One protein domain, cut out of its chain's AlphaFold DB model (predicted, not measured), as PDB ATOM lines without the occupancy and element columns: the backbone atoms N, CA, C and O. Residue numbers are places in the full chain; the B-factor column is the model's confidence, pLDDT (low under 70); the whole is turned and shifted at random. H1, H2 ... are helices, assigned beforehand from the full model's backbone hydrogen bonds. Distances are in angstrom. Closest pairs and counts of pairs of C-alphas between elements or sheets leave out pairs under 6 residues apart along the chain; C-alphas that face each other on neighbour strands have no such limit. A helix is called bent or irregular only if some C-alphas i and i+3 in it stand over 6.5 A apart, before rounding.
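What this domain is: This is residues 2 to 77 of the 78 residues of the protein "Protein of uncharacterized function (DUF3392)" of Vibrio cholerae (UniProt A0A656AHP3). An open, flat frame of three helices: short H1 folds back beside the first part of the long, kinked H2, and H3 folds back from the other end of H2, making a V with it. H1 and H3 stay apart, the contacts are few, and residues 62 to 77 stick out as a free arm. The printed part has 76 residues with three named helices, H1, H2 and H3 in chain order, and no named strand; its class is all helix. It is extended, with a radius of gyration of the C-alphas of 17.7 A and spans of 54 by 32 by 13 A.

How they stand to each other: H1, residues 2 to 13, is close to but not clearly touching H2, residues 19 to 50. Their closest C-alphas, those of Leu 10 and Ala 25, are 7.8 A apart. The two run opposite ways at a shallow tilt of 16 degrees. H2 has a kink of 25 degrees near residue 38. H3, residues 54 to 75, is close to but not clearly touching H2, the closest C-alphas being those of Leu 49 and Met 57, 6.8 A apart. They run opposite ways at a shallow tilt of 34.6 degrees, only just short of steep. H1 and H3 are apart. Every O i to N i+4 pair is within hydrogen-bond range in H1, against 24 of 28 in H2 and 16 of 18 in H3.

Where its parts are: H1 begins at C-alpha 2, (166.782, 198.665, 146.711), and measures 16.5 A from first to last C-alpha. H2 measures 44.8 A and ends at C-alpha 50, (154.406, 200.694, 171.447); it is neither bent nor irregular, but only just: C-alphas 40 and 43 are 6.2 A apart. H3 measures 31.6 A and ends at C-alpha 75, (155.685, 203.460, 140.638).

The domain as a whole: The two C-alphas farthest apart, those of Asn 16 and Gly 55, are 54.0 A apart. The printed part has no cut, and both links are tight. The mean pLDDT of the printed part is 77.3; residues 2 to 5, 11, 15 to 16, 51, 54 to 55 and 75 to 77 are under 70.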
ATOM      1  N   LEU A   2     165.664 199.558 146.330       55.50
ATOM      2  CA  LEU A   2     166.782 198.665 146.711       55.50
ATOM      3  C   LEU A   2     166.608 197.186 146.299       55.50
ATOM      4  O   LEU A   2     167.534 196.580 145.772       55.50
ATOM      5  N   GLY A   3     165.420 196.597 146.482       56.75
ATOM      6  CA  GLY A   3     165.193 195.180 146.145       56.75
ATOM      7  C   GLY A   3     165.283 194.861 144.645       56.75
ATOM      8  O   GLY A   3     165.703 193.768 144.270       56.75
ATOM      9  N   GLY A   4     164.934 195.826 143.784       62.56
ATOM     10  CA  GLY A   4     165.025 195.689 142.326       62.56
ATOM     11  C   GLY A   4     166.472 195.668 141.835       62.56
ATOM     12  O   GLY A   4     166.840 194.788 141.062       62.56
ATOM     13  N   GLU A   5     167.304 196.568 142.364       66.81
ATOM     14  CA  GLU A   5     168.749 196.628 142.103       66.81
ATOM     15  C   GLU A   5     169.456 195.350 142.575       66.81
ATOM     16  O   GLU A   5     170.238 194.759 141.831       66.81
ATOM     17  N   ILE A   6     169.118 194.860 143.777       70.06
ATOM     18  CA  ILE A   6     169.656 193.602 144.318       70.06
ATOM     19  C   ILE A   6     169.288 192.430 143.406       70.06
ATOM     20  O   ILE A   6     170.148 191.625 143.060       70.06
ATOM     21  N   ASN A   7     168.030 192.341 142.967       70.25
ATOM     22  CA  ASN A   7     167.592 191.252 142.100       70.25
ATOM     23  C   ASN A   7     168.216 191.344 140.694       70.25
ATOM     24  O   ASN A   7     168.555 190.321 140.102       70.25
ATOM     25  N   ALA A   8     168.422 192.555 140.166       71.00
ATOM     26  CA  ALA A   8     169.093 192.783 138.887       71.00
ATOM     27  C   ALA A   8     170.588 192.434 138.950       71.00
ATOM     28  O   ALA A   8     171.100 191.761 138.052       71.00
ATOM     29  N   PHE A   9     171.272 192.825 140.028       74.38
ATOM     30  CA  PHE A   9     172.665 192.470 140.287       74.38
ATOM     31  C   PHE A   9     172.830 190.956 140.438       74.38
ATOM     32  O   PHE A   9     173.670 190.356 139.765       74.38
ATOM     33  N   LEU A  10     171.956 190.321 141.222       71.69
ATOM     34  CA  LEU A  10     171.911 188.870 141.397       71.69
ATOM     35  C   LEU A  10     171.678 188.173 140.046       71.69
ATOM     36  O   LEU A  10     172.415 187.271 139.657       71.69
ATOM     37  N   ARG A  11     170.732 188.655 139.238       69.62
ATOM     38  CA  ARG A  11     170.472 188.114 137.896       69.62
ATOM     39  C   ARG A  11     171.668 188.277 136.947       69.62
ATOM     40  O   ARG A  11     171.881 187.410 136.102       69.62
ATOM     41  N   ARG A  12     172.463 189.347 137.080       74.44
ATOM     42  CA  ARG A  12     173.703 189.566 136.308       74.44
ATOM     43  C   ARG A  12     174.824 188.628 136.753       74.44
ATOM     44  O   ARG A  12     175.454 188.021 135.893       74.44
ATOM     45  N   ALA A  13     175.017 188.474 138.062       71.44
ATOM     46  CA  ALA A  13     176.029 187.600 138.653       71.44
ATOM     47  C   ALA A  13     175.758 186.111 138.367       71.44
ATOM     48  O   ALA A  13     176.688 185.335 138.165       71.44
ATOM     49  N   LEU A  14     174.483 185.714 138.281       70.69
ATOM     50  CA  LEU A  14     174.072 184.326 138.047       70.69
ATOM     51  C   LEU A  14     173.734 183.992 136.588       70.69
ATOM     52  O   LEU A  14     173.301 182.876 136.305       70.69
ATOM     53  N   ARG A  15     173.966 184.913 135.640       67.12
ATOM     54  CA  ARG A  15     173.676 184.693 134.210       67.12
ATOM     55  C   ARG A  15     174.506 183.561 133.584       67.12
ATOM     56  O   ARG A  15     174.074 182.991 132.592       67.12
ATOM     57  N   ASN A  16     175.665 183.234 134.159       66.81
ATOM     58  CA  ASN A  16     176.612 182.242 133.632       66.81
ATOM     59  C   ASN A  16     176.746 180.988 134.522       66.81
ATOM     60  O   ASN A  16     177.717 180.247 134.403       66.81
ATOM     61  N   GLN A  17     175.824 180.783 135.467       72.75
ATOM     62  CA  GLN A  17     175.907 179.719 136.472       72.75
ATOM     63  C   GLN A  17     174.795 178.676 136.285       72.75
ATOM     64  O   GLN A  17     173.696 178.996 135.830       72.75
ATOM     65  N   HIS A  18     175.078 177.421 136.650       72.62
ATOM     66  CA  HIS A  18     174.128 176.306 136.563       72.62
ATOM     67  C   HIS A  18     172.844 176.571 137.372       72.62
ATOM     68  O   HIS A  18     172.868 177.235 138.410       72.62
ATOM     69  N   PHE A  19     171.725 175.986 136.926       76.62
ATOM     70  CA  PHE A  19     170.387 176.116 137.528       76.62
ATOM     71  C   PHE A  19     170.382 175.992 139.062       76.62
ATOM     72  O   PHE A  19     169.714 176.768 139.742       76.62
ATOM     73  N   LEU A  20     171.184 175.076 139.616       81.81
ATOM     74  CA  LEU A  20     171.285 174.859 141.058       81.81
ATOM     75  C   LEU A  20     171.842 176.079 141.812       81.81
ATOM     76  O   LEU A  20     171.290 176.479 142.834       81.81
ATOM     77  N   VAL A  21     172.891 176.711 141.283       80.88
ATOM     78  CA  VAL A  21     173.503 177.914 141.873       80.88
ATOM     79  C   VAL A  21     172.521 179.082 141.815       80.88
ATOM     80  O   VAL A  21     172.400 179.837 142.780       80.88
ATOM     81  N   ARG A  22     171.748 179.186 140.722       80.12
ATOM     82  CA  ARG A  22     170.673 180.178 140.591       80.12
ATOM     83  C   ARG A  22     169.615 180.038 141.677       80.12
ATOM     84  O   ARG A  22     169.251 181.034 142.301       80.12
ATOM     85  N   THR A  23     169.153 178.817 141.911       82.81
ATOM     86  CA  THR A  23     168.134 178.525 142.922       82.81
ATOM     87  C   THR A  23     168.661 178.779 144.331       82.81
ATOM     88  O   THR A  23     167.994 179.451 145.114       82.81
ATOM     89  N   LEU A  24     169.883 178.335 144.639       85.31
ATOM     90  CA  LEU A  24     170.494 178.563 145.950       85.31
ATOM     91  C   LEU A  24     170.676 180.051 146.246       85.31
ATOM     92  O   LEU A  24     170.286 180.501 147.317       85.31
ATOM     93  N   ALA A  25     171.186 180.842 145.302       82.38
ATOM     94  CA  ALA A  25     171.348 182.278 145.518       82.38
ATOM     95  C   ALA A  25     170.006 182.994 145.735       82.38
ATOM     96  O   ALA A  25     169.923 183.921 146.538       82.38
ATOM     97  N   PHE A  26     168.945 182.548 145.054       78.88
ATOM     98  CA  PHE A  26     167.605 183.093 145.255       78.88
ATOM     99  C   PHE A  26     167.055 182.748 146.644       78.88
ATOM    100  O   PHE A  26     166.503 183.609 147.322       78.88
ATOM    101  N   ILE A  27     167.260 181.513 147.106       85.38
ATOM    102  CA  ILE A  27     166.890 181.101 148.465       85.38
ATOM    103  C   ILE A  27     167.688 181.904 149.494       85.38
ATOM    104  O   ILE A  27     167.104 182.422 150.439       85.38
ATOM    105  N   PHE A  28     168.996 182.085 149.295       85.81
ATOM    106  CA  PHE A  28     169.835 182.864 150.206       85.81
ATOM    107  C   PHE A  28     169.403 184.330 150.283       85.81
ATOM    108  O   PHE A  28     169.235 184.861 151.380       85.81
ATOM    109  N   ILE A  29     169.159 184.991 149.149       82.75
ATOM    110  CA  ILE A  29     168.708 186.387 149.165       82.75
ATOM    111  C   ILE A  29     167.338 186.515 149.841       82.75
ATOM    112  O   ILE A  29     167.094 187.474 150.572       82.75
ATOM    113  N   ASN A  30     166.449 185.542 149.616       80.69
ATOM    114  CA  ASN A  30     165.080 185.614 150.093       80.69
ATOM    115  C   ASN A  30     164.964 185.265 151.581       80.69
ATOM    116  O   ASN A  30     164.447 186.060 152.363       80.69
ATOM    117  N   ALA A  31     165.520 184.123 151.980       80.31
ATOM    118  CA  ALA A  31     165.450 183.622 153.344       80.31
ATOM    119  C   ALA A  31     166.432 184.334 154.283       80.31
ATOM    120  O   ALA A  31     166.049 184.706 155.388       80.31
ATOM    121  N   PHE A  32     167.678 184.563 153.856       82.94
ATOM    122  CA  PHE A  32     168.676 185.215 154.710       82.94
ATOM    123  C   PHE A  32     168.683 186.726 154.528       82.94
ATOM    124  O   PHE A  32     168.629 187.443 155.520       82.94
ATOM    125  N   GLY A  33     168.719 187.221 153.288       82.25
ATOM    126  CA  GLY A  33     168.798 188.659 153.017       82.25
ATOM    127  C   GLY A  33     167.583 189.417 153.551       82.25
ATOM    128  O   GLY A  33     167.697 190.214 154.483       82.25
ATOM    129  N   TYR A  34     166.401 189.140 152.999       78.00
ATOM    130  CA  TYR A  34     165.175 189.789 153.469       78.00
ATOM    131  C   TYR A  34     164.760 189.312 154.865       78.00
ATOM    132  O   TYR A  34     164.285 190.124 155.658       78.00
ATOM    133  N   GLY A  35     165.005 188.045 155.215       82.25
ATOM    134  CA  GLY A  35     164.707 187.522 156.552       82.25
ATOM    135  C   GLY A  35     165.456 188.247 157.677       82.25
ATOM    136  O   GLY A  35     164.831 188.655 158.656       82.25
ATOM    137  N   LEU A  36     166.764 188.502 157.532       82.38
ATOM    138  CA  LEU A  36     167.536 189.275 158.520       82.38
ATOM    139  C   LEU A  36     167.040 190.717 158.641       82.38
ATOM    140  O   LEU A  36     166.963 191.251 159.750       82.38
ATOM    141  N   ILE A  37     166.678 191.332 157.513       83.38
ATOM    142  CA  ILE A  37     166.111 192.682 157.496       83.38
ATOM    143  C   ILE A  37     164.802 192.704 158.285       83.38
ATOM    144  O   ILE A  37     164.631 193.565 159.142       83.38
ATOM    145  N   ILE A  38     163.908 191.736 158.065       84.62
ATOM    146  CA  ILE A  38     162.624 191.649 158.771       84.62
ATOM    147  C   ILE A  38     162.834 191.440 160.274       84.62
ATOM    148  O   ILE A  38     162.211 192.135 161.073       84.62
ATOM    149  N   VAL A  39     163.741 190.547 160.681       86.31
ATOM    150  CA  VAL A  39     164.021 190.278 162.104       86.31
ATOM    151  C   VAL A  39     164.541 191.519 162.835       86.31
ATOM    152  O   VAL A  39     164.247 191.702 164.014       86.31
ATOM    153  N   LYS A  40     165.295 192.393 162.159       80.19
ATOM    154  CA  LYS A  40     165.794 193.646 162.748       80.19
ATOM    155  C   LYS A  40     164.801 194.800 162.641       80.19
ATOM    156  O   LYS A  40     164.706 195.599 163.570       80.19
ATOM    157  N   ALA A  41     164.045 194.878 161.550       84.38
ATOM    158  CA  ALA A  41     163.053 195.924 161.329       84.38
ATOM    159  C   ALA A  41     161.804 195.734 162.203       84.38
ATOM    160  O   ALA A  41     161.304 196.701 162.770       84.38
ATOM    161  N   SER A  42     161.331 194.497 162.367       84.75
ATOM    162  CA  SER A  42     160.134 194.163 163.147       84.75
ATOM    163  C   SER A  42     160.148 194.728 164.581       84.75
ATOM    164  O   SER A  42     159.222 195.461 164.931       84.75
ATOM    165  N   PRO A  43     161.197 194.527 165.410       81.19
ATOM    166  CA  PRO A  43     161.237 195.104 166.755       81.19
ATOM    167  C   PRO A  43     161.375 196.632 166.753       81.19
ATOM    168  O   PRO A  43     160.936 197.280 167.700       81.19
ATOM    169  N   TYR A  44     161.968 197.224 165.711       79.56
ATOM    170  CA  TYR A  44     162.083 198.677 165.582       79.56
ATOM    171  C   TYR A  44     160.716 199.320 165.315       79.56
ATOM    172  O   TYR A  44     160.335 200.290 165.975       79.56
ATOM    173  N   VAL A  45     159.940 198.716 164.413       78.94
ATOM    174  CA  VAL A  45     158.552 199.105 164.142       78.94
ATOM    175  C   VAL A  45     157.699 198.875 165.388       78.94
ATOM    176  O   VAL A  45     157.018 199.793 165.828       78.94
ATOM    177  N   ALA A  46     157.800 197.707 166.026       79.38
ATOM    178  CA  ALA A  46     157.043 197.394 167.236       79.38
ATOM    179  C   ALA A  46     157.335 198.361 168.395       79.38
ATOM    180  O   ALA A  46     156.406 198.785 169.072       79.38
ATOM    181  N   ARG A  47     158.597 198.763 168.607       77.50
ATOM    182  CA  ARG A  47     158.951 199.774 169.622       77.50
ATOM    183  C   ARG A  47     158.382 201.146 169.299       77.50
ATOM    184  O   ARG A  47     157.856 201.795 170.192       77.50
ATOM    185  N   THR A  48     158.466 201.556 168.036       73.44
ATOM    186  CA  THR A  48     157.884 202.824 167.584       73.44
ATOM    187  C   THR A  48     156.375 202.824 167.820       73.44
ATOM    188  O   THR A  48     155.848 203.773 168.382       73.44
ATOM    189  N   LEU A  49     155.684 201.733 167.481       73.44
ATOM    190  CA  LEU A  49     154.242 201.602 167.697       73.44
ATOM    191  C   LEU A  49     153.870 201.517 169.185       73.44
ATOM    192  O   LEU A  49     152.869 202.096 169.583       73.44
ATOM    193  N   ALA A  50     154.669 200.841 170.013       73.25
ATOM    194  CA  ALA A  50     154.406 200.694 171.447       73.25
ATOM    195  C   ALA A  50     154.557 202.005 172.239       73.25
ATOM    196  O   ALA A  50     154.033 202.111 173.344       73.25
ATOM    197  N   GLN A  51     155.278 202.990 171.700       69.81
ATOM    198  CA  GLN A  51     155.406 204.322 172.298       69.81
ATOM    199  C   GLN A  51     154.299 205.293 171.855       69.81
ATOM    200  O   GLN A  51     154.252 206.414 172.356       69.81
ATOM    201  N   LEU A  52     153.422 204.888 170.930       70.06
ATOM    202  CA  LEU A  52     152.345 205.732 170.422       70.06
ATOM    203  C   LEU A  52     151.033 205.477 171.175       70.06
ATOM    204  O   LEU A  52     150.569 204.347 171.302       70.06
ATOM    205  N   GLU A  53     150.405 206.560 171.624       73.06
ATOM    206  CA  GLU A  53     149.060 206.557 172.202       73.06
ATOM    207  C   GLU A  53     148.020 206.079 171.163       73.06
ATOM    208  O   GLU A  53     148.169 206.335 169.964       73.06
ATOM    209  N   SER A  54     146.946 205.402 171.593       68.88
ATOM    210  CA  SER A  54     145.955 204.755 170.708       68.88
ATOM    211  C   SER A  54     145.388 205.668 169.609       68.88
ATOM    212  O   SER A  54     145.100 205.197 168.508       68.88
ATOM    213  N   GLY A  55     145.265 206.976 169.873       69.25
ATOM    214  CA  GLY A  55     144.845 207.967 168.873       69.25
ATOM    215  C   GLY A  55     145.880 208.200 167.764       69.25
ATOM    216  O   GLY A  55     145.521 208.300 166.593       69.25
ATOM    217  N   MET A  56     147.173 208.207 168.100       75.44
ATOM    218  CA  MET A  56     148.264 208.388 167.136       75.44
ATOM    219  C   MET A  56     148.500 207.140 166.281       75.44
ATOM    220  O   MET A  56     148.920 207.258 165.129       75.44
ATOM    221  N   MET A  57     148.208 205.947 166.812       78.38
ATOM    222  CA  MET A  57     148.356 204.689 166.073       78.38
ATOM    223  C   MET A  57     147.458 204.653 164.827       78.38
ATOM    224  O   MET A  57     147.907 204.247 163.754       78.38
ATOM    225  N   LEU A  58     146.217 205.140 164.942       81.44
ATOM    226  CA  LEU A  58     145.291 205.260 163.813       81.44
ATOM    227  C   LEU A  58     145.836 206.203 162.737       81.44
ATOM    228  O   LEU A  58     145.899 205.829 161.565       81.44
ATOM    229  N   THR A  59     146.290 207.397 163.128       83.12
ATOM    230  CA  THR A  59     146.883 208.367 162.196       83.12
ATOM    231  C   THR A  59     148.126 207.803 161.516       83.12
ATOM    232  O   THR A  59     148.286 207.962 160.306       83.12
ATOM    233  N   LEU A  60     148.977 207.086 162.256       84.44
ATOM    234  CA  LEU A  60     150.174 206.450 161.715       84.44
ATOM    235  C   LEU A  60     149.809 205.400 160.659       84.44
ATOM    236  O   LEU A  60     150.322 205.468 159.545       84.44
ATOM    237  N   ILE A  61     148.895 204.472 160.965       85.88
ATOM    238  CA  ILE A  61     148.477 203.413 160.032       85.88
ATOM    239  C   ILE A  61     147.868 204.019 158.765       85.88
ATOM    240  O   ILE A  61     148.266 203.641 157.660       85.88
ATOM    241  N   VAL A  62     146.962 204.992 158.912       89.19
ATOM    242  CA  VAL A  62     146.343 205.691 157.777       89.19
ATOM    243  C   VAL A  62     147.405 206.406 156.943       89.19
ATOM    244  O   VAL A  62     147.434 206.240 155.727       89.19
ATOM    245  N   SER A  63     148.326 207.140 157.575       87.81
ATOM    246  CA  SER A  63     149.411 207.828 156.865       87.81
ATOM    247  C   SER A  63     150.324 206.852 156.117       87.81
ATOM    248  O   SER A  63     150.681 207.111 154.971       87.81
ATOM    249  N   CYS A  64     150.632 205.692 156.706       86.75
ATOM    250  CA  CYS A  64     151.447 204.657 156.081       86.75
ATOM    251  C   CYS A  64     150.753 204.099 154.835       86.75
ATOM    252  O   CYS A  64     151.370 204.001 153.776       86.75
ATOM    253  N   PHE A  65     149.452 203.809 154.926       88.50
ATOM    254  CA  PHE A  65     148.650 203.374 153.784       88.50
ATOM    255  C   PHE A  65     148.594 204.426 152.677       88.50
ATOM    256  O   PHE A  65     148.758 204.085 151.508       88.50
ATOM    257  N   VAL A  66     148.412 205.699 153.032       91.12
ATOM    258  CA  VAL A  66     148.393 206.807 152.066       91.12
ATOM    259  C   VAL A  66     149.747 206.946 151.374       91.12
ATOM    260  O   VAL A  66     149.797 207.034 150.151       91.12
ATOM    261  N   VAL A  67     150.851 206.908 152.124       89.00
ATOM    262  CA  VAL A  67     152.212 206.992 151.572       89.00
ATOM    263  C   VAL A  67     152.502 205.808 150.655       89.00
ATOM    264  O   VAL A  67     152.978 206.012 149.541       89.00
ATOM    265  N   ILE A  68     152.186 204.581 151.081       86.44
ATOM    266  CA  ILE A  68     152.373 203.379 150.260       86.44
ATOM    267  C   ILE A  68     151.489 203.442 149.010       86.44
ATOM    268  O   ILE A  68     151.972 203.141 147.924       86.44
ATOM    269  N   GLY A  69     150.231 203.872 149.133       85.75
ATOM    270  CA  GLY A  69     149.298 204.019 148.016       85.75
ATOM    271  C   GLY A  69     149.768 205.055 146.994       85.75
ATOM    272  O   GLY A  69     149.822 204.761 145.803       85.75
ATOM    273  N   LEU A  70     150.202 206.231 147.457       86.69
ATOM    274  CA  LEU A  70     150.800 207.270 146.613       86.69
ATOM    275  C   LEU A  70     152.089 206.784 145.943       86.69
ATOM    276  O   LEU A  70     152.324 207.056 144.765       86.69
ATOM    277  N   TRP A  71     152.926 206.050 146.679       83.31
ATOM    278  CA  TRP A  71     154.172 205.501 146.153       83.31
ATOM    279  C   TRP A  71     153.918 204.415 145.105       83.31
ATOM    280  O   TRP A  71     154.539 204.436 144.045       83.31
ATOM    281  N   ALA A  72     152.963 203.518 145.352       81.75
ATOM    282  CA  ALA A  72     152.525 202.513 144.394       81.75
ATOM    283  C   ALA A  72     151.956 203.172 143.134       81.75
ATOM    284  O   ALA A  72     152.344 202.801 142.032       81.75
ATOM    285  N   GLN A  73     151.119 204.202 143.284       79.00
ATOM    286  CA  GLN A  73     150.557 204.949 142.158       79.00
ATOM    287  C   GLN A  73     151.646 205.639 141.322       79.00
ATOM    288  O   GLN A  73     151.592 205.598 140.096       79.00
ATOM    289  N   ARG A  74     152.675 206.210 141.965       74.00
ATOM    290  CA  ARG A  74     153.847 206.777 141.277       74.00
ATOM    291  C   ARG A  74     154.718 205.722 140.596       74.00
ATOM    292  O   ARG A  74     155.243 205.982 139.520       74.00
ATOM    293  N   ASN A  75     154.880 204.546 141.199       66.62
ATOM    294  CA  ASN A  75     155.685 203.460 140.638       66.62
ATOM    295  C   ASN A  75     154.937 202.661 139.552       66.62
ATOM    296  O   ASN A  75     155.566 201.887 138.843       66.62
ATOM    297  N   HIS A  76     153.618 202.831 139.405       53.91
ATOM    298  CA  HIS A  76     152.821 202.190 138.349       53.91
ATOM    299  C   HIS A  76     152.796 202.989 137.030       53.91
ATOM    300  O   HIS A  76     152.117 202.588 136.091       53.91
ATOM    301  N   GLN A  77     153.522 204.112 136.944       46.59
ATOM    302  CA  GLN A  77     153.711 204.880 135.703       46.59
ATOM    303  C   GLN A  77     155.041 204.579 134.982       46.59
ATOM    304  O   GLN A  77     155.487 205.395 134.177       46.59
TER     305      GLN A  77